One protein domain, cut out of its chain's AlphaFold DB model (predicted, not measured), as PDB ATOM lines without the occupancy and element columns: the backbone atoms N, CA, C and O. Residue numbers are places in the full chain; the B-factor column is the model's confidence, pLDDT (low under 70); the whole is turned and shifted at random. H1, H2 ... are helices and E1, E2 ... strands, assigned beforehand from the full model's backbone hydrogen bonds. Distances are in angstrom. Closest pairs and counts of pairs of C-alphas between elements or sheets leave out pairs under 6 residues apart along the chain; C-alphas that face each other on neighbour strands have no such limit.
ATOM      1  N   ALA A  33      39.747 -69.211 429.775       44.78
ATOM      2  CA  ALA A  33      40.313 -69.807 428.562       44.78
ATOM      3  C   ALA A  33      41.235 -71.000 428.872       44.78
ATOM      4  O   ALA A  33      41.065 -72.080 428.317       44.78
ATOM      5  N   LEU A  34      42.141 -70.825 429.840       45.22
ATOM      6  CA  LEU A  34      43.012 -71.894 430.334       45.22
ATOM      7  C   LEU A  34      42.206 -73.018 431.004       45.22
ATOM      8  O   LEU A  34      42.569 -74.174 430.878       45.22
ATOM      9  N   ALA A  35      41.097 -72.694 431.678       45.41
ATOM     10  CA  ALA A  35      40.165 -73.665 432.241       45.41
ATOM     11  C   ALA A  35      39.317 -74.336 431.161       45.41
ATOM     12  O   ALA A  35      39.038 -75.509 431.307       45.41
ATOM     13  N   ARG A  36      38.939 -73.665 430.066       48.69
ATOM     14  CA  ARG A  36      38.274 -74.302 428.913       48.69
ATOM     15  C   ARG A  36      39.197 -75.273 428.199       48.69
ATOM     16  O   ARG A  36      38.777 -76.384 427.907       48.69
ATOM     17  N   LEU A  37      40.451 -74.876 427.997       53.41
ATOM     18  CA  LEU A  37      41.502 -75.778 427.555       53.41
ATOM     19  C   LEU A  37      41.645 -76.910 428.569       53.41
ATOM     20  O   LEU A  37      41.378 -78.041 428.214       53.41
ATOM     21  N   ALA A  38      41.978 -76.652 429.833       49.91
ATOM     22  CA  ALA A  38      42.244 -77.691 430.834       49.91
ATOM     23  C   ALA A  38      41.043 -78.614 431.138       49.91
ATOM     24  O   ALA A  38      41.240 -79.806 431.361       49.91
ATOM     25  N   LEU A  39      39.807 -78.102 431.139       47.72
ATOM     26  CA  LEU A  39      38.578 -78.888 431.321       47.72
ATOM     27  C   LEU A  39      38.242 -79.670 430.050       47.72
ATOM     28  O   LEU A  39      37.977 -80.863 430.152       47.72
ATOM     29  N   GLY A  40      38.366 -79.058 428.867       53.88
ATOM     30  CA  GLY A  40      38.265 -79.770 427.590       53.88
ATOM     31  C   GLY A  40      39.322 -80.872 427.465       53.88
ATOM     32  O   GLY A  40      38.998 -81.999 427.110       53.88
ATOM     33  N   TYR A  41      40.567 -80.593 427.860       51.19
ATOM     34  CA  TYR A  41      41.682 -81.542 427.931       51.19
ATOM     35  C   TYR A  41      41.359 -82.715 428.854       51.19
ATOM     36  O   TYR A  41      41.650 -83.857 428.502       51.19
ATOM     37  N   ARG A  42      40.773 -82.452 430.028       45.03
ATOM     38  CA  ARG A  42      40.486 -83.481 431.032       45.03
ATOM     39  C   ARG A  42      39.288 -84.348 430.651       45.03
ATOM     40  O   ARG A  42      39.350 -85.555 430.850       45.03
ATOM     41  N   GLU A  43      38.233 -83.772 430.082       47.00
ATOM     42  CA  GLU A  43      37.050 -84.528 429.650       47.00
ATOM     43  C   GLU A  43      37.307 -85.325 428.363       47.00
ATOM     44  O   GLU A  43      36.966 -86.508 428.312       47.00
ATOM     45  N   LEU A  44      38.010 -84.754 427.376       47.62
ATOM     46  CA  LEU A  44      38.434 -85.487 426.172       47.62
ATOM     47  C   LEU A  44      39.404 -86.625 426.522       47.62
ATOM     48  O   LEU A  44      39.290 -87.722 425.987       47.62
ATOM     49  N   SER A  45      40.315 -86.401 427.474       44.03
ATOM     50  CA  SER A  45      41.224 -87.438 427.980       44.03
ATOM     51  C   SER A  45      40.508 -88.600 428.675       44.03
ATOM     52  O   SER A  45      41.064 -89.695 428.700       44.03
ATOM     53  N   LEU A  46      39.345 -88.372 429.290       45.06
ATOM     54  CA  LEU A  46      38.578 -89.412 429.987       45.06
ATOM     55  C   LEU A  46      37.637 -90.168 429.038       45.06
ATOM     56  O   LEU A  46      37.357 -91.340 429.276       45.06
ATOM     57  N   ALA A  47      37.164 -89.515 427.972       45.84
ATOM     58  CA  ALA A  47      36.291 -90.120 426.967       45.84
ATOM     59  C   ALA A  47      37.048 -91.016 425.972       45.84
ATOM     60  O   ALA A  47      36.494 -91.999 425.482       45.84
ATOM     61  N   VAL A  48      38.320 -90.714 425.693       49.78
ATOM     62  CA  VAL A  48      39.170 -91.497 424.781       49.78
ATOM     63  C   VAL A  48      39.829 -92.636 425.562       49.78
ATOM     64  O   VAL A  48      41.033 -92.673 425.806       49.78
ATOM     65  N   GLY A  49      38.995 -93.563 426.021       43.25
ATOM     66  CA  GLY A  49      39.414 -94.823 426.615       43.25
ATOM     67  C   GLY A  49      39.832 -95.821 425.542       43.25
ATOM     68  O   GLY A  49      39.151 -96.816 425.376       43.25
ATOM     69  N   GLU A  50      40.908 -95.544 424.808       44.69
ATOM     70  CA  GLU A  50      41.699 -96.547 424.081       44.69
ATOM     71  C   GLU A  50      42.929 -95.858 423.485       44.69
ATOM     72  O   GLU A  50      42.848 -95.099 422.523       44.69
ATOM     73  N   THR A  51      44.093 -96.103 424.088       48.94
ATOM     74  CA  THR A  51      45.387 -95.703 423.537       48.94
ATOM     75  C   THR A  51      45.530 -96.345 422.160       48.94
ATOM     76  O   THR A  51      45.767 -97.554 422.078       48.94
ATOM     77  N   ARG A  52      45.396 -95.569 421.076       54.00
ATOM     78  CA  ARG A  52      45.754 -96.064 419.742       54.00
ATOM     79  C   ARG A  52      47.203 -96.547 419.803       54.00
ATOM     80  O   ARG A  52      48.091 -95.844 420.291       54.00
ATOM     81  N   SER A  53      47.434 -97.779 419.355       55.25
ATOM     82  CA  SER A  53      48.771 -98.312 419.087       55.25
ATOM     83  C   SER A  53      49.590 -97.249 418.348       55.25
ATOM     84  O   SER A  53      49.092 -96.707 417.370       55.25
ATOM     85  N   GLN A  54      50.774 -96.923 418.888       75.62
ATOM     86  CA  GLN A  54      51.658 -95.796 418.530       75.62
ATOM     87  C   GLN A  54      51.288 -95.059 417.231       75.62
ATOM     88  O   GLN A  54      51.532 -95.574 416.143       75.62
ATOM     89  N   LEU A  55      50.756 -93.837 417.360       82.69
ATOM     90  CA  LEU A  55      50.503 -92.960 416.215       82.69
ATOM     91  C   LEU A  55      51.799 -92.716 415.434       82.69
ATOM     92  O   LEU A  55      52.849 -92.416 416.012       82.69
ATOM     93  N   THR A  56      51.717 -92.818 414.114       89.38
ATOM     94  CA  THR A  56      52.792 -92.448 413.193       89.38
ATOM     95  C   THR A  56      52.701 -90.966 412.820       89.38
ATOM     96  O   THR A  56      51.724 -90.281 413.119       89.38
ATOM     97  N   ILE A  57      53.724 -90.448 412.128       88.75
ATOM     98  CA  ILE A  57      53.661 -89.092 411.554       88.75
ATOM     99  C   ILE A  57      52.490 -88.978 410.569       88.75
ATOM    100  O   ILE A  57      51.812 -87.960 410.583       88.75
ATOM    101  N   GLN A  58      52.224 -90.023 409.776       88.75
ATOM    102  CA  GLN A  58      51.143 -90.023 408.790       88.75
ATOM    103  C   GLN A  58      49.763 -89.952 409.450       88.75
ATOM    104  O   GLN A  58      48.900 -89.236 408.957       88.75
ATOM    105  N   ASP A  59      49.567 -90.620 410.593       89.62
ATOM    106  CA  ASP A  59      48.299 -90.554 411.333       89.62
ATOM    107  C   ASP A  59      48.044 -89.152 411.897       89.62
ATOM    108  O   ASP A  59      46.926 -88.640 411.848       89.62
ATOM    109  N   VAL A  60      49.096 -88.512 412.419       89.94
ATOM    110  CA  VAL A  60      49.028 -87.124 412.893       89.94
ATOM    111  C   VAL A  60      48.721 -86.183 411.734       89.94
ATOM    112  O   VAL A  60      47.884 -85.294 411.855       89.94
ATOM    113  N   GLU A  61      49.383 -86.388 410.601       90.50
ATOM    114  CA  GLU A  61      49.199 -85.573 409.409       90.50
ATOM    115  C   GLU A  61      47.779 -85.706 408.827       90.50
ATOM    116  O   GLU A  61      47.131 -84.702 408.525       90.50
ATOM    117  N   GLU A  62      47.246 -86.924 408.769       88.94
ATOM    118  CA  GLU A  62      45.856 -87.189 408.394       88.94
ATOM    119  C   GLU A  62      44.865 -86.511 409.351       88.94
ATOM    120  O   GLU A  62      43.941 -85.838 408.897       88.94
ATOM    121  N   GLY A  63      45.077 -86.632 410.666       89.44
ATOM    122  CA  GLY A  63      44.209 -86.011 411.671       89.44
ATOM    123  C   GLY A  63      44.163 -84.486 411.551       89.44
ATOM    124  O   GLY A  63      43.087 -83.894 411.608       89.44
ATOM    125  N   LEU A  64      45.312 -83.849 411.310       90.50
ATOM    126  CA  LEU A  64      45.384 -82.408 411.049       90.50
ATOM    127  C   LEU A  64      44.608 -82.013 409.789       90.50
ATOM    128  O   LEU A  64      43.866 -81.034 409.815       90.50
ATOM    129  N   ARG A  65      44.734 -82.791 408.708       89.19
ATOM    130  CA  ARG A  65      44.030 -82.525 407.447       89.19
ATOM    131  C   ARG A  65      42.517 -82.637 407.602       89.19
ATOM    132  O   ARG A  65      41.789 -81.789 407.107       89.19
ATOM    133  N   GLN A  66      42.043 -83.663 408.303       86.56
ATOM    134  CA  GLN A  66      40.613 -83.856 408.568       86.56
ATOM    135  C   GLN A  66      40.027 -82.753 409.457       86.56
ATOM    136  O   GLN A  66      38.855 -82.414 409.314       86.56
ATOM    137  N   ALA A  67      40.842 -82.191 410.351       86.25
ATOM    138  CA  ALA A  67      40.471 -81.071 411.209       86.25
ATOM    139  C   ALA A  67      40.579 -79.699 410.525       86.25
ATOM    140  O   ALA A  67      40.319 -78.694 411.185       86.25
ATOM    141  N   ASP A  68      40.991 -79.650 409.251       91.25
ATOM    142  CA  ASP A  68      41.304 -78.415 408.521       91.25
ATOM    143  C   ASP A  68      42.331 -77.531 409.262       91.25
ATOM    144  O   ASP A  68      42.261 -76.302 409.284       91.25
ATOM    145  N   VAL A  69      43.302 -78.173 409.925       89.56
ATOM    146  CA  VAL A  69      44.373 -77.484 410.650       89.56
ATOM    147  C   VAL A  69      45.635 -77.462 409.805       89.56
ATOM    148  O   VAL A  69      46.290 -78.483 409.578       89.56
ATOM    149  N   GLN A  70      46.031 -76.259 409.409       89.81
ATOM    150  CA  GLN A  70      47.299 -76.025 408.734       89.81
ATOM    151  C   GLN A  70      48.448 -75.871 409.742       89.81
ATOM    152  O   GLN A  70      48.260 -75.407 410.868       89.81
ATOM    153  N   ILE A  71      49.664 -76.231 409.328       91.56
ATOM    154  CA  ILE A  71      50.876 -76.136 410.155       91.56
ATOM    155  C   ILE A  71      51.943 -75.280 409.481       91.56
ATOM    156  O   ILE A  71      51.979 -75.138 408.258       91.56
ATOM    157  N   PHE A  72      52.867 -74.748 410.274       89.50
ATOM    158  CA  PHE A  72      54.072 -74.122 409.743       89.50
ATOM    159  C   PHE A  72      55.128 -75.170 409.385       89.50
ATOM    160  O   PHE A  72      55.303 -76.186 410.066       89.50
ATOM    161  N   ASP A  73      55.877 -74.902 408.317       87.38
ATOM    162  CA  ASP A  73      57.028 -75.710 407.930       87.38
ATOM    163  C   ASP A  73      58.114 -75.629 409.017       87.38
ATOM    164  O   ASP A  73      58.607 -74.550 409.358       87.38
ATOM    165  N   ASN A  74      58.543 -76.783 409.536       86.19
ATOM    166  CA  ASN A  74      59.600 -76.852 410.547       86.19
ATOM    167  C   ASN A  74      60.920 -76.225 410.066       86.19
ATOM    168  O   ASN A  74      61.700 -75.747 410.893       86.19
ATOM    169  N   LYS A  75      61.186 -76.196 408.753       87.38
ATOM    170  CA  LYS A  75      62.355 -75.513 408.184       87.38
ATOM    171  C   LYS A  75      62.220 -73.997 408.272       87.38
ATOM    172  O   LYS A  75      63.219 -73.330 408.527       87.38
ATOM    173  N   ASP A  76      61.024 -73.453 408.070       88.69
ATOM    174  CA  ASP A  76      60.777 -72.008 408.134       88.69
ATOM    175  C   ASP A  76      60.831 -71.526 409.584       88.69
ATOM    176  O   ASP A  76      61.581 -70.598 409.898       88.69
ATOM    177  N   VAL A  77      60.179 -72.257 410.496       88.69
ATOM    178  CA  VAL A  77      60.302 -72.029 411.944       88.69
ATOM    179  C   VAL A  77      61.764 -72.153 412.387       88.69
ATOM    180  O   VAL A  77      62.279 -71.289 413.091       88.69
ATOM    181  N   GLY A  78      62.477 -73.198 411.959       89.38
ATOM    182  CA  GLY A  78      63.882 -73.418 412.317       89.38
ATOM    183  C   GLY A  78      64.823 -72.316 411.815       89.38
ATOM    184  O   GLY A  78      65.712 -71.878 412.555       89.38
ATOM    185  N   ARG A  79      64.613 -71.831 410.583       90.25
ATOM    186  CA  ARG A  79      65.337 -70.682 410.018       90.25
ATOM    187  C   ARG A  79      65.088 -69.418 410.831       90.25
ATOM    188  O   ARG A  79      66.056 -68.767 411.222       90.25
ATOM    189  N   TYR A  80      63.829 -69.123 411.141       89.56
ATOM    190  CA  TYR A  80      63.461 -67.980 411.972       89.56
ATOM    191  C   TYR A  80      64.115 -68.057 413.363       89.56
ATOM    192  O   TYR A  80      64.858 -67.157 413.746       89.56
ATOM    193  N   LYS A  81      63.969 -69.181 414.078       89.50
ATOM    194  CA  LYS A  81      64.551 -69.357 415.423       89.50
ATOM    195  C   LYS A  81      66.069 -69.219 415.436       89.50
ATOM    196  O   LYS A  81      66.637 -68.680 416.389       89.50
ATOM    197  N   THR A  82      66.728 -69.690 414.378       89.25
ATOM    198  CA  THR A  82      68.178 -69.546 414.205       89.25
ATOM    199  C   THR A  82      68.564 -68.091 413.964       89.25
ATOM    200  O   THR A  82      69.524 -67.633 414.579       89.25
ATOM    201  N   LYS A  83      67.816 -67.359 413.127       88.56
ATOM    202  CA  LYS A  83      68.007 -65.920 412.908       88.56
ATOM    203  C   LYS A  83      67.873 -65.150 414.224       88.56
ATOM    204  O   LYS A  83      68.842 -64.525 414.634       88.56
ATOM    205  N   VAL A  84      66.751 -65.296 414.936       86.19
ATOM    206  CA  VAL A  84      66.517 -64.617 416.226       86.19
ATOM    207  C   VAL A  84      67.624 -64.921 417.227       86.19
ATOM    208  O   VAL A  84      68.143 -64.013 417.876       86.19
ATOM    209  N   ARG A  85      68.041 -66.190 417.326       85.12
ATOM    210  CA  ARG A  85      69.150 -66.580 418.201       85.12
ATOM    211  C   ARG A  85      70.464 -65.917 417.793       85.12
ATOM    212  O   ARG A  85      71.203 -65.501 418.672       85.12
ATOM    213  N   ASN A  86      70.784 -65.851 416.505       86.50
ATOM    214  CA  ASN A  86      72.032 -65.248 416.035       86.50
ATOM    215  C   ASN A  86      72.037 -63.729 416.259       86.50
ATOM    216  O   ASN A  86      73.039 -63.193 416.726       86.50
ATOM    217  N   ASP A  87      70.905 -63.069 416.012       84.69
ATOM    218  CA  ASP A  87      70.733 -61.627 416.223       84.69
ATOM    219  C   ASP A  87      70.797 -61.259 417.721       84.69
ATOM    220  O   ASP A  87      71.184 -60.148 418.079       84.69
ATOM    221  N   ASN A  88      70.492 -62.215 418.609       80.12
ATOM    222  CA  ASN A  88      70.431 -62.036 420.064       80.12
ATOM    223  C   ASN A  88      71.349 -63.002 420.841       80.12
ATOM    224  O   ASN A  88      71.058 -63.355 421.987       80.12
ATOM    225  N   TRP A  89      72.463 -63.439 420.240       71.94
ATOM    226  CA  TRP A  89      73.305 -64.539 420.751       71.94
ATOM    227  C   TRP A  89      73.766 -64.362 422.210       71.94
ATOM    228  O   TRP A  89      73.905 -65.338 422.942       71.94
ATOM    229  N   ASN A  90      73.961 -63.117 422.659       77.62
ATOM    230  CA  ASN A  90      74.424 -62.799 424.015       77.62
ATOM    231  C   ASN A  90      73.298 -62.490 425.016       77.62
ATOM    232  O   ASN A  90      73.588 -62.132 426.159       77.62
ATOM    233  N   SER A  91      72.031 -62.527 424.603       76.69
ATOM    234  CA  SER A  91      70.963 -61.851 425.349       76.69
ATOM    235  C   SER A  91      69.623 -62.583 425.409       76.69
ATOM    236  O   SER A  91      68.700 -62.039 426.024       76.69
ATOM    237  N   GLY A  92      69.494 -63.786 424.844       80.56
ATOM    238  CA  GLY A  92      68.260 -64.563 424.951       80.56
ATOM    239  C   GLY A  92      68.403 -66.045 424.614       80.56
ATOM    240  O   GLY A  92      69.422 -66.499 424.089       80.56
ATOM    241  N   SER A  93      67.365 -66.810 424.936       85.25
ATOM    242  CA  SER A  93      67.267 -68.235 424.622       85.25
ATOM    243  C   SER A  93      65.826 -68.638 424.322       85.25
ATOM    244  O   SER A  93      64.878 -68.003 424.778       85.25
ATOM    245  N   TRP A  94      65.669 -69.703 423.532       89.56
ATOM    246  CA  TRP A  94      64.371 -70.319 423.266       89.56
ATOM    247  C   TRP A  94      63.976 -71.233 424.422       89.56
ATOM    248  O   TRP A  94      64.752 -72.106 424.817       89.56
ATOM    249  N   TRP A  95      62.756 -71.067 424.911       90.19
ATOM    250  CA  TRP A  95      62.140 -71.898 425.937       90.19
ATOM    251  C   TRP A  95      60.936 -72.631 425.361       90.19
ATOM    252  O   TRP A  95      60.333 -72.201 424.381       90.19
ATOM    253  N   THR A  96      60.612 -73.777 425.948       92.38
ATOM    254  CA  THR A  96      59.371 -74.506 425.683       92.38
ATOM    255  C   THR A  96      58.650 -74.651 427.010       92.38
ATOM    256  O   THR A  96      59.154 -75.340 427.895       92.38
ATOM    257  N   THR A  97      57.472 -74.052 427.112       89.94
ATOM    258  CA  THR A  97      56.653 -74.059 428.325       89.94
ATOM    259  C   THR A  97      55.379 -74.856 428.047       89.94
ATOM    260  O   THR A  97      54.691 -74.546 427.067       89.94
ATOM    261  N   PRO A  98      55.057 -75.905 428.830       90.38
ATOM    262  CA  PRO A  98      53.776 -76.602 428.720       90.38
ATOM    263  C   PRO A  98      52.614 -75.608 428.757       90.38
ATOM    264  O   PRO A  98      52.667 -74.625 429.496       90.38
ATOM    265  N   ILE A  99      51.568 -75.837 427.959       87.31
ATOM    266  CA  ILE A  99      50.461 -74.871 427.861       87.31
ATOM    267  C   ILE A  99      49.759 -74.659 429.214       87.31
ATOM    268  O   ILE A  99      49.216 -73.589 429.470       87.31
ATOM    269  N   GLU A 100      49.799 -75.659 430.098       82.88
ATOM    270  CA  GLU A 100      49.234 -75.611 431.448       82.88
ATOM    271  C   GLU A 100      50.042 -74.724 432.408       82.88
ATOM    272  O   GLU A 100      49.508 -74.256 433.414       82.88
ATOM    273  N   GLU A 101      51.319 -74.498 432.099       84.38
ATOM    274  CA  GLU A 101      52.264 -73.702 432.888       84.38
ATOM    275  C   GLU A 101      52.495 -72.307 432.285       84.38
ATOM    276  O   GLU A 101      53.126 -71.462 432.919       84.38
ATOM    277  N   TYR A 102      51.977 -72.048 431.080       83.00
ATOM    278  CA  TYR A 102      52.122 -70.768 430.391       83.00
ATOM    279  C   TYR A 102      51.206 -69.703 431.010       83.00
ATOM    280  O   TYR A 102      49.981 -69.854 431.049       83.00
ATOM    281  N   ASP A 103      51.798 -68.623 431.522       82.00
ATOM    282  CA  ASP A 103      51.114 -67.602 432.325       82.00
ATOM    283  C   ASP A 103      50.785 -66.308 431.560       82.00
ATOM    284  O   ASP A 103      50.071 -65.436 432.080       82.00
ATOM    285  N   GLU A 104      51.243 -66.205 430.315       84.12
ATOM    286  CA  GLU A 104      50.944 -65.102 429.408       84.12
ATOM    287  C   GLU A 104      49.653 -65.343 428.594       84.12
ATOM    288  O   GLU A 104      49.187 -66.479 428.459       84.12
ATOM    289  N   PRO A 105      49.006 -64.278 428.077       81.50
ATOM    290  CA  PRO A 105      47.783 -64.417 427.292       81.50
ATOM    291  C   PRO A 105      48.000 -65.231 426.010       81.50
ATOM    292  O   PRO A 105      48.901 -64.941 425.227       81.50
ATOM    293  N   ILE A 106      47.114 -66.198 425.768       86.06
ATOM    294  CA  ILE A 106      47.023 -66.920 424.496       86.06
ATOM    295  C   ILE A 106      45.811 -66.365 423.730       86.06
ATOM    296  O   ILE A 106      44.711 -66.350 424.296       86.06
ATOM    297  N   PRO A 107      45.975 -65.891 422.482       85.44
ATOM    298  CA  PRO A 107      44.868 -65.420 421.657       85.44
ATOM    299  C   PRO A 107      43.815 -66.501 421.403       85.44
ATOM    300  O   PRO A 107      44.140 -67.683 421.306       85.44
ATOM    301  N   GLU A 108      42.555 -66.090 421.228       82.94
ATOM    302  CA  GLU A 108      41.436 -67.021 421.008       82.94
ATOM    303  C   GLU A 108      41.648 -67.913 419.781       82.94
ATOM    304  O   GLU A 108      41.462 -69.118 419.885       82.94
ATOM    305  N   PHE A 109      42.169 -67.370 418.674       85.81
ATOM    306  CA  PHE A 109      42.446 -68.174 417.478       85.81
ATOM    307  C   PHE A 109      43.438 -69.316 417.750       85.81
ATOM    308  O   PHE A 109      43.278 -70.412 417.224       85.81
ATOM    309  N   ALA A 110      44.439 -69.091 418.609       88.81
ATOM    310  CA  ALA A 110      45.413 -70.120 418.949       88.81
ATOM    311  C   ALA A 110      44.809 -71.205 419.844       88.81
ATOM    312  O   ALA A 110      45.155 -72.383 419.736       88.81
ATOM    313  N   ILE A 111      43.865 -70.815 420.699       86.94
ATOM    314  CA  ILE A 111      43.083 -71.740 421.516       86.94
ATOM    315  C   ILE A 111      42.170 -72.588 420.630       86.94
ATOM    316  O   ILE A 111      42.140 -73.806 420.799       86.94
ATOM    317  N   ASP A 112      41.466 -71.972 419.684       86.19
ATOM    318  CA  ASP A 112      40.556 -72.667 418.774       86.19
ATOM    319  C   ASP A 112      41.311 -73.702 417.933       86.19
ATOM    320  O   ASP A 112      40.910 -74.868 417.888       86.19
ATOM    321  N   THR A 113      42.474 -73.337 417.381       90.12
ATOM    322  CA  THR A 113      43.346 -74.285 416.674       90.12
ATOM    323  C   THR A 113      43.805 -75.426 417.589       90.12
ATOM    324  O   THR A 113      43.769 -76.592 417.190       90.12
ATOM    325  N   ALA A 114      44.188 -75.142 418.841       89.25
ATOM    326  CA  ALA A 114      44.562 -76.188 419.797       89.25
ATOM    327  C   ALA A 114      43.409 -77.169 420.070       89.25
ATOM    328  O   ALA A 114      43.633 -78.376 420.174       89.25
ATOM    329  N   LEU A 115      42.177 -76.663 420.171       87.25
ATOM    330  CA  LEU A 115      40.986 -77.481 420.386       87.25
ATOM    331  C   LEU A 115      40.684 -78.370 419.177       87.25
ATOM    332  O   LEU A 115      40.433 -79.559 419.375       87.25
ATOM    333  N   LEU A 116      40.772 -77.844 417.951       88.12
ATOM    334  CA  LEU A 116      40.600 -78.630 416.720       88.12
ATOM    335  C   LEU A 116      41.611 -79.778 416.646       88.12
ATOM    336  O   LEU A 116      41.243 -80.940 416.468       88.12
ATOM    337  N   VAL A 117      42.889 -79.473 416.886       89.88
ATOM    338  CA  VAL A 117      43.949 -80.487 416.933       89.88
ATOM    339  C   VAL A 117      43.676 -81.509 418.028       89.88
ATOM    340  O   VAL A 117      43.874 -82.696 417.803       89.88
ATOM    341  N   LYS A 118      43.209 -81.092 419.209       87.44
ATOM    342  CA  LYS A 118      42.939 -82.019 420.313       87.44
ATOM    343  C   LYS A 118      41.744 -82.933 420.048       87.44
ATOM    344  O   LYS A 118      41.756 -84.075 420.498       87.44
ATOM    345  N   GLN A 119      40.730 -82.447 419.336       84.25
ATOM    346  CA  GLN A 119      39.586 -83.253 418.910       84.25
ATOM    347  C   GLN A 119      40.005 -84.330 417.904       84.25
ATOM    348  O   GLN A 119      39.561 -85.470 418.019       84.25
ATOM    349  N   ALA A 120      40.887 -83.993 416.960       86.44
ATOM    350  CA  ALA A 120      41.387 -84.947 415.972       86.44
ATOM    351  C   ALA A 120      42.499 -85.863 416.508       86.44
ATOM    352  O   ALA A 120      42.602 -87.022 416.109       86.44
ATOM    353  N   ILE A 121      43.334 -85.347 417.413       89.12
ATOM    354  CA  ILE A 121      44.508 -86.017 417.986       89.12
ATOM    355  C   ILE A 121      44.474 -85.847 419.517       89.12
ATOM    356  O   ILE A 121      45.156 -84.979 420.084       89.12
ATOM    357  N   PRO A 122      43.692 -86.680 420.227       86.44
ATOM    358  CA  PRO A 122      43.551 -86.612 421.682       86.44
ATOM    359  C   PRO A 122      44.869 -86.762 422.450       86.44
ATOM    360  O   PRO A 122      45.003 -86.266 423.569       86.44
ATOM    361  N   GLU A 123      45.883 -87.390 421.867       87.56
ATOM    362  CA  GLU A 123      47.200 -87.599 422.467       87.56
ATOM    363  C   GLU A 123      48.111 -86.362 422.383       87.56
ATOM    364  O   GLU A 123      49.174 -86.339 423.011       87.56
ATOM    365  N   ALA A 124      47.710 -85.319 421.643       89.81
ATOM    366  CA  ALA A 124      48.500 -84.106 421.467       89.81
ATOM    367  C   ALA A 124      48.767 -83.397 422.807       89.81
ATOM    368  O   ALA A 124      47.847 -83.090 423.579       89.81
ATOM    369  N   LYS A 125      50.048 -83.125 423.068       91.62
ATOM    370  CA  LYS A 125      50.541 -82.343 424.207       91.62
ATOM    371  C   LYS A 125      51.064 -81.009 423.708       91.62
ATOM    372  O   LYS A 125      52.017 -80.989 422.926       91.62
ATOM    373  N   PHE A 126      50.451 -79.923 424.161       93.31
ATOM    374  CA  PHE A 126      50.750 -78.581 423.679       93.31
ATOM    375  C   PHE A 126      51.791 -77.881 424.541       93.31
ATOM    376  O   PHE A 126      51.934 -78.125 425.740       93.31
ATOM    377  N   SER A 127      52.549 -77.000 423.910       93.81
ATOM    378  CA  SER A 127      53.523 -76.141 424.564       93.81
ATOM    379  C   SER A 127      53.675 -74.855 423.771       93.81
ATOM    380  O   SER A 127      53.635 -74.877 422.537       93.81
ATOM    381  N   VAL A 128      53.906 -73.754 424.470       92.44
ATOM    382  CA  VAL A 128      54.311 -72.497 423.848       92.44
ATOM    383  C   VAL A 128      55.830 -72.468 423.790       92.44
ATOM    384  O   VAL A 128      56.511 -72.626 424.805       92.44
ATOM    385  N   GLU A 129      56.374 -72.318 422.588       91.75
ATOM    386  CA  GLU A 129      57.784 -72.010 422.409       91.75
ATOM    387  C   GLU A 129      57.959 -70.510 422.283       91.75
ATOM    388  O   GLU A 129      57.319 -69.899 421.440       91.75
ATOM    389  N   HIS A 130      58.845 -69.933 423.079       88.19
ATOM    390  CA  HIS A 130      59.071 -68.495 423.083       88.19
ATOM    391  C   HIS A 130      60.533 -68.144 423.297       88.19
ATOM    392  O   HIS A 130      61.265 -68.862 423.985       88.19
ATOM    393  N   PHE A 131      60.966 -67.048 422.686       86.25
ATOM    394  CA  PHE A 131      62.287 -66.490 422.916       86.25
ATOM    395  C   PHE A 131      62.227 -65.525 424.096       86.25
ATOM    396  O   PHE A 131      61.472 -64.560 424.074       86.25
ATOM    397  N   ILE A 132      63.017 -65.775 425.140       78.38
ATOM    398  CA  ILE A 132      63.099 -64.862 426.282       78.38
ATOM    399  C   ILE A 132      64.217 -63.860 426.002       78.38
ATOM    400  O   ILE A 132      65.398 -64.152 426.209       78.38
ATOM    401  N   HIS A 133      63.840 -62.666 425.549       74.31
ATOM    402  CA  HIS A 133      64.710 -61.495 425.477       74.31
ATOM    403  C   HIS A 133      63.985 -60.265 426.038       74.31
ATOM    404  O   HIS A 133      62.764 -60.203 426.037       74.31
ATOM    405  N   ARG A 134      64.729 -59.264 426.537       64.56
ATOM    406  CA  ARG A 134      64.236 -58.130 427.360       64.56
ATOM    407  C   ARG A 134      63.027 -57.348 426.805       64.56
ATOM    408  O   ARG A 134      62.499 -56.508 427.534       64.56
ATOM    409  N   ARG A 135      62.634 -57.541 425.542       59.22
ATOM    410  CA  ARG A 135      61.568 -56.792 424.858       59.22
ATOM    411  C   ARG A 135      60.706 -57.589 423.877       59.22
ATOM    412  O   ARG A 135      59.752 -57.007 423.373       59.22
ATOM    413  N   THR A 136      61.014 -58.852 423.622       61.47
ATOM    414  CA  THR A 136      60.315 -59.663 422.621       61.47
ATOM    415  C   THR A 136      59.965 -60.999 423.240       61.47
ATOM    416  O   THR A 136      60.817 -61.649 423.849       61.47
ATOM    417  N   ASN A 137      58.687 -61.335 423.147       69.81
ATOM    418  CA  ASN A 137      58.167 -62.660 423.388       69.81
ATOM    419  C   ASN A 137      57.581 -63.056 422.041       69.81
ATOM    420  O   ASN A 137      56.608 -62.442 421.614       69.81
ATOM    421  N   ASP A 138      58.215 -64.024 421.390       81.44
ATOM    422  CA  ASP A 138      57.835 -64.477 420.055       81.44
ATOM    423  C   ASP A 138      57.190 -65.862 420.244       81.44
ATOM    424  O   ASP A 138      57.905 -66.871 420.204       81.44
ATOM    425  N   PRO A 139      55.896 -65.948 420.613       88.69
ATOM    426  CA  PRO A 139      55.267 -67.201 420.993       88.69
ATOM    427  C   PRO A 139      54.791 -68.014 419.788       88.69
ATOM    428  O   PRO A 139      54.056 -67.559 418.913       88.69
ATOM    429  N   PHE A 140      55.163 -69.288 419.808       93.44
ATOM    430  CA  PHE A 140      54.773 -70.308 418.848       93.44
ATOM    431  C   PHE A 140      53.999 -71.390 419.599       93.44
ATOM    432  O   PHE A 140      54.568 -72.099 420.436       93.44
ATOM    433  N   LEU A 141      52.719 -71.574 419.284       94.25
ATOM    434  CA  LEU A 141      51.974 -72.730 419.763       94.25
ATOM    435  C   LEU A 141      52.443 -73.959 418.994       94.25
ATOM    436  O   LEU A 141      52.348 -74.048 417.766       94.25
ATOM    437  N   SER A 142      52.918 -74.934 419.750       94.94
ATOM    438  CA  SER A 142      53.391 -76.202 419.228       94.94
ATOM    439  C   SER A 142      52.744 -77.365 419.958       94.94
ATOM    440  O   SER A 142      52.285 -77.225 421.094       94.94
ATOM    441  N   PHE A 143      52.749 -78.539 419.336       94.31
ATOM    442  CA  PHE A 143      52.394 -79.774 420.017       94.31
ATOM    443  C   PHE A 143      53.326 -80.930 419.651       94.31
ATOM    444  O   PHE A 143      54.020 -80.930 418.625       94.31
ATOM    445  N   LYS A 144      53.354 -81.928 420.533       93.56
ATOM    446  CA  LYS A 144      53.994 -83.229 420.323       93.56
ATOM    447  C   LYS A 144      53.000 -84.343 420.605       93.56
ATOM    448  O   LYS A 144      52.175 -84.231 421.509       93.56
ATOM    449  N   VAL A 145      53.151 -85.439 419.877       91.06
ATOM    450  CA  VAL A 145      52.416 -86.681 420.112       91.06
ATOM    451  C   VAL A 145      53.394 -87.704 420.698       91.06
ATOM    452  O   VAL A 145      54.486 -87.872 420.150       91.06
ATOM    453  N   PRO A 146      53.077 -88.360 421.829       86.88
ATOM    454  CA  PRO A 146      53.918 -89.419 422.380       86.88
ATOM    455  C   PRO A 146      54.236 -90.495 421.332       86.88
ATOM    456  O   PRO A 146      53.343 -90.982 420.652       86.88
ATOM    457  N   GLY A 147      55.513 -90.862 421.197       84.75
ATOM    458  CA  GLY A 147      55.973 -91.825 420.186       84.75
ATOM    459  C   GLY A 147      56.327 -91.212 418.825       84.75
ATOM    460  O   GLY A 147      57.078 -91.821 418.070       84.75
ATOM    461  N   VAL A 148      55.905 -89.975 418.545       88.06
ATOM    462  CA  VAL A 148      56.253 -89.249 417.316       88.06
ATOM    463  C   VAL A 148      57.444 -88.323 417.576       88.06
ATOM    464  O   VAL A 148      57.394 -87.433 418.423       88.06
ATOM    465  N   GLN A 149      58.542 -88.506 416.831       86.56
ATOM    466  CA  GLN A 149      59.769 -87.704 417.007       86.56
ATOM    467  C   GLN A 149      59.655 -86.263 416.474       86.56
ATOM    468  O   GLN A 149      60.538 -85.438 416.712       86.56
ATOM    469  N   ARG A 150      58.569 -85.941 415.766       88.44
ATOM    470  CA  ARG A 150      58.321 -84.624 415.178       88.44
ATOM    471  C   ARG A 150      57.517 -83.739 416.131       88.44
ATOM    472  O   ARG A 150      56.540 -84.172 416.734       88.44
ATOM    473  N   ARG A 151      57.932 -82.475 416.237       91.19
ATOM    474  CA  ARG A 151      57.119 -81.388 416.797       91.19
ATOM    475  C   ARG A 151      56.423 -80.658 415.652       91.19
ATOM    476  O   ARG A 151      57.029 -80.481 414.592       91.19
ATOM    477  N   PHE A 152      55.190 -80.238 415.891       93.19
ATOM    478  CA  PHE A 152      54.371 -79.486 414.948       93.19
ATOM    479  C   PHE A 152      54.094 -78.104 415.525       93.19
ATOM    480  O   PHE A 152      53.827 -77.986 416.721       93.19
ATOM    481  N   VAL A 153      54.178 -77.072 414.690       94.31
ATOM    482  CA  VAL A 153      53.861 -75.689 415.056       94.31
ATOM    483  C   VAL A 153      52.610 -75.290 414.294       94.31
ATOM    484  O   VAL A 153      52.581 -75.406 413.071       94.31
ATOM    485  N   VAL A 154      51.585 -74.868 415.023       92.88
ATOM    486  CA  VAL A 154      50.241 -74.632 414.475       92.88
ATOM    487  C   VAL A 154      49.891 -73.153 414.427       92.88
ATOM    488  O   VAL A 154      49.234 -72.717 413.492       92.88
ATOM    489  N   GLU A 155      50.361 -72.364 415.395       93.75
ATOM    490  CA  GLU A 155      50.011 -70.947 415.511       93.75
ATOM    491  C   GLU A 155      51.192 -70.125 416.004       93.75
ATOM    492  O   GLU A 155      52.039 -70.614 416.754       93.75
ATOM    493  N   VAL A 156      51.224 -68.867 415.580       91.56
ATOM    494  CA  VAL A 156      52.205 -67.860 415.984       91.56
ATOM    495  C   VAL A 156      51.446 -66.560 416.222       91.56
ATOM    496  O   VAL A 156      50.536 -66.231 415.461       91.56
ATOM    497  N   TRP A 157      51.782 -65.836 417.284       88.69
ATOM    498  CA  TRP A 157      51.188 -64.531 417.580       88.69
ATOM    499  C   TRP A 157      52.229 -63.568 418.118       88.69
ATOM    500  O   TRP A 157      53.322 -63.985 418.476       88.69
ATOM    501  N   ASP A 158      51.881 -62.280 418.119       82.06
ATOM    502  CA  ASP A 158      52.730 -61.180 418.589       82.06
ATOM    503  C   ASP A 158      54.145 -61.155 417.979       82.06
ATOM    504  O   ASP A 158      55.050 -60.527 418.517       82.06
ATOM    505  N   GLU A 159      54.299 -61.770 416.802       79.94
ATOM    506  CA  GLU A 159      55.569 -61.931 416.110       79.94
ATOM    507  C   GLU A 159      55.492 -61.346 414.684       79.94
ATOM    508  O   GLU A 159      55.070 -62.024 413.742       79.94
ATOM    509  N   PRO A 160      55.856 -60.066 414.502       75.00
ATOM    510  CA  PRO A 160      55.697 -59.366 413.230       75.00
ATOM    511  C   PRO A 160      56.745 -59.737 412.171       75.00
ATOM    512  O   PRO A 160      56.493 -59.517 410.985       75.00
ATOM    513  N   ASP A 161      57.902 -60.291 412.556       78.19
ATOM    514  CA  ASP A 161      58.987 -60.619 411.623       78.19
ATOM    515  C   ASP A 161      58.899 -62.062 411.089       78.19
ATOM    516  O   ASP A 161      59.693 -62.465 410.227       78.19
ATOM    517  N   PHE A 162      57.925 -62.848 411.558       80.25
ATOM    518  CA  PHE A 162      57.640 -64.181 411.039       80.25
ATOM    519  C   PHE A 162      56.643 -64.122 409.875       80.25
ATOM    520  O   PHE A 162      55.452 -63.889 410.048       80.25
ATOM    521  N   THR A 163      57.140 -64.376 408.663       78.75
ATOM    522  CA  THR A 163      56.375 -64.247 407.408       78.75
ATOM    523  C   THR A 163      56.092 -65.581 406.715       78.75
ATOM    524  O   THR A 163      55.792 -65.612 405.523       78.75
ATOM    525  N   ALA A 164      56.216 -66.704 407.429       79.31
ATOM    526  CA  ALA A 164      55.970 -68.013 406.835       79.31
ATOM    527  C   ALA A 164      54.471 -68.239 406.592       79.31
ATOM    528  O   ALA A 164      53.635 -67.929 407.439       79.31
ATOM    529  N   GLU A 165      54.141 -68.841 405.455       80.94
ATOM    530  CA  GLU A 165      52.781 -69.283 405.171       80.94
ATOM    531  C   GLU A 165      52.488 -70.610 405.878       80.94
ATOM    532  O   GLU A 165      53.350 -71.492 405.991       80.94
ATOM    533  N   ARG A 166      51.242 -70.758 406.334       78.62
ATOM    534  CA  ARG A 166      50.721 -72.044 406.792       78.62
ATOM    535  C   ARG A 166      50.550 -72.975 405.593       78.62
ATOM    536  O   ARG A 166      50.144 -72.544 404.517       78.62
ATOM    537  N   LYS A 167      50.881 -74.252 405.772       76.75
ATOM    538  CA  LYS A 167      50.784 -75.283 404.733       76.75
ATOM    539  C   LYS A 167      49.907 -76.427 405.230       76.75
ATOM    540  O   LYS A 167      50.004 -76.823 406.392       76.75
ATOM    541  N   GLU A 168      49.093 -76.981 404.335       63.12
ATOM    542  CA  GLU A 168      48.250 -78.150 404.626       63.12
ATOM    543  C   GLU A 168      49.078 -79.409 404.924       63.12
ATOM    544  O   GLU A 168      48.628 -80.222 405.719       63.12
TER     545      GLU A 168
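AT A GLANCE: This is residues 33 to 168 of the 171 residues of an uncharacterized protein of marine sediment metagenome (UniProt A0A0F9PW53). A strongly twisted sheet of four strands is packed between two helices, H3 over one face and H4 over the other. H1 runs side by side with H4, away from the strands, and H2 meets the end of H4 at a corner; after E4 the last stretch, residues 157 to 168, folds back with no named element. The printed part has 136 residues, with four named helices and four named strands in the order H1 H2 H3 E1 H4 E2 E3 E4. The sheet's order is E1 - E2 - E3 - E4, all antiparallel, and the class is mixed. The whole is compact, with a radius of gyration of the C-alphas of 15.2 A, and elongated, spanning 47 by 30 by 23 A.

HOW THE PARTS SIT: Begin with the sheet: E1, residues 93 to 98, and E4, residues 151 to 156, are its edge strands, and E2, residues 125 to 132, and E3, residues 140 to 144, are its inner ones. E2, E3 and E4 form a meander, each strand the antiparallel neighbour of the one before, in two hairpins. Look for N 95 and O 130 at 2.8 A between E1 and E2, N 127 and O 142 at 2.8 A between E2 and E3, and N 141 and O 155 at 2.8 A between E3 and E4. H4, residues 108 to 120, is on the sheet at a height of 7.7 A, over E4 and along the strands; its closest C-alphas to E4 are those of Ala 110 and Glu 155, 5.8 A. H3, residues 74 to 87, is on the opposite face at a height of 9.5 A, along the strands, at 9 degrees to E2 on the local plane. These helices on both faces give three layers. H1, residues 33 to 47, is not on the sheet; it touches H4 at a shallow tilt of 4 degrees, the same way, the closest C-alphas being those of Leu 37 and Leu 115, 7.4 A. H2, residues 57 to 66, only grazes the sheet and touches H4 only at their ends, with the C-alphas of Gly 63 and Ala 120 closest at 5.3 A; their steep tilt is 63 degrees, opposite ways. In H1, H2, H3 and H4 every O i to N i+4 pair is within hydrogen-bond range.

IN THESE COORDINATES: Find C-alpha 125 at (50.541, -82.343, 424.207); from there E2 runs 21.6 A. E1 measures 16.4 A, E4 14.4 A and E3 13.0 A. H1 starts at C-alpha 33, (40.313, -69.807, 428.562), and runs 20.8 A; H3 measures 19.7 A, H4 18.6 A and H2 14.4 A. E4 ends at C-alpha 156, (52.205, -67.860, 415.984).

THE WHOLE: The two C-alphas farthest apart are those of Gly 49 and Asn 90, 47.5 A. The printed part has no cut, and no link is long. Its mean pLDDT is 80.0; look for values under 70 at residues 33 to 53, 134 to 137 and 168.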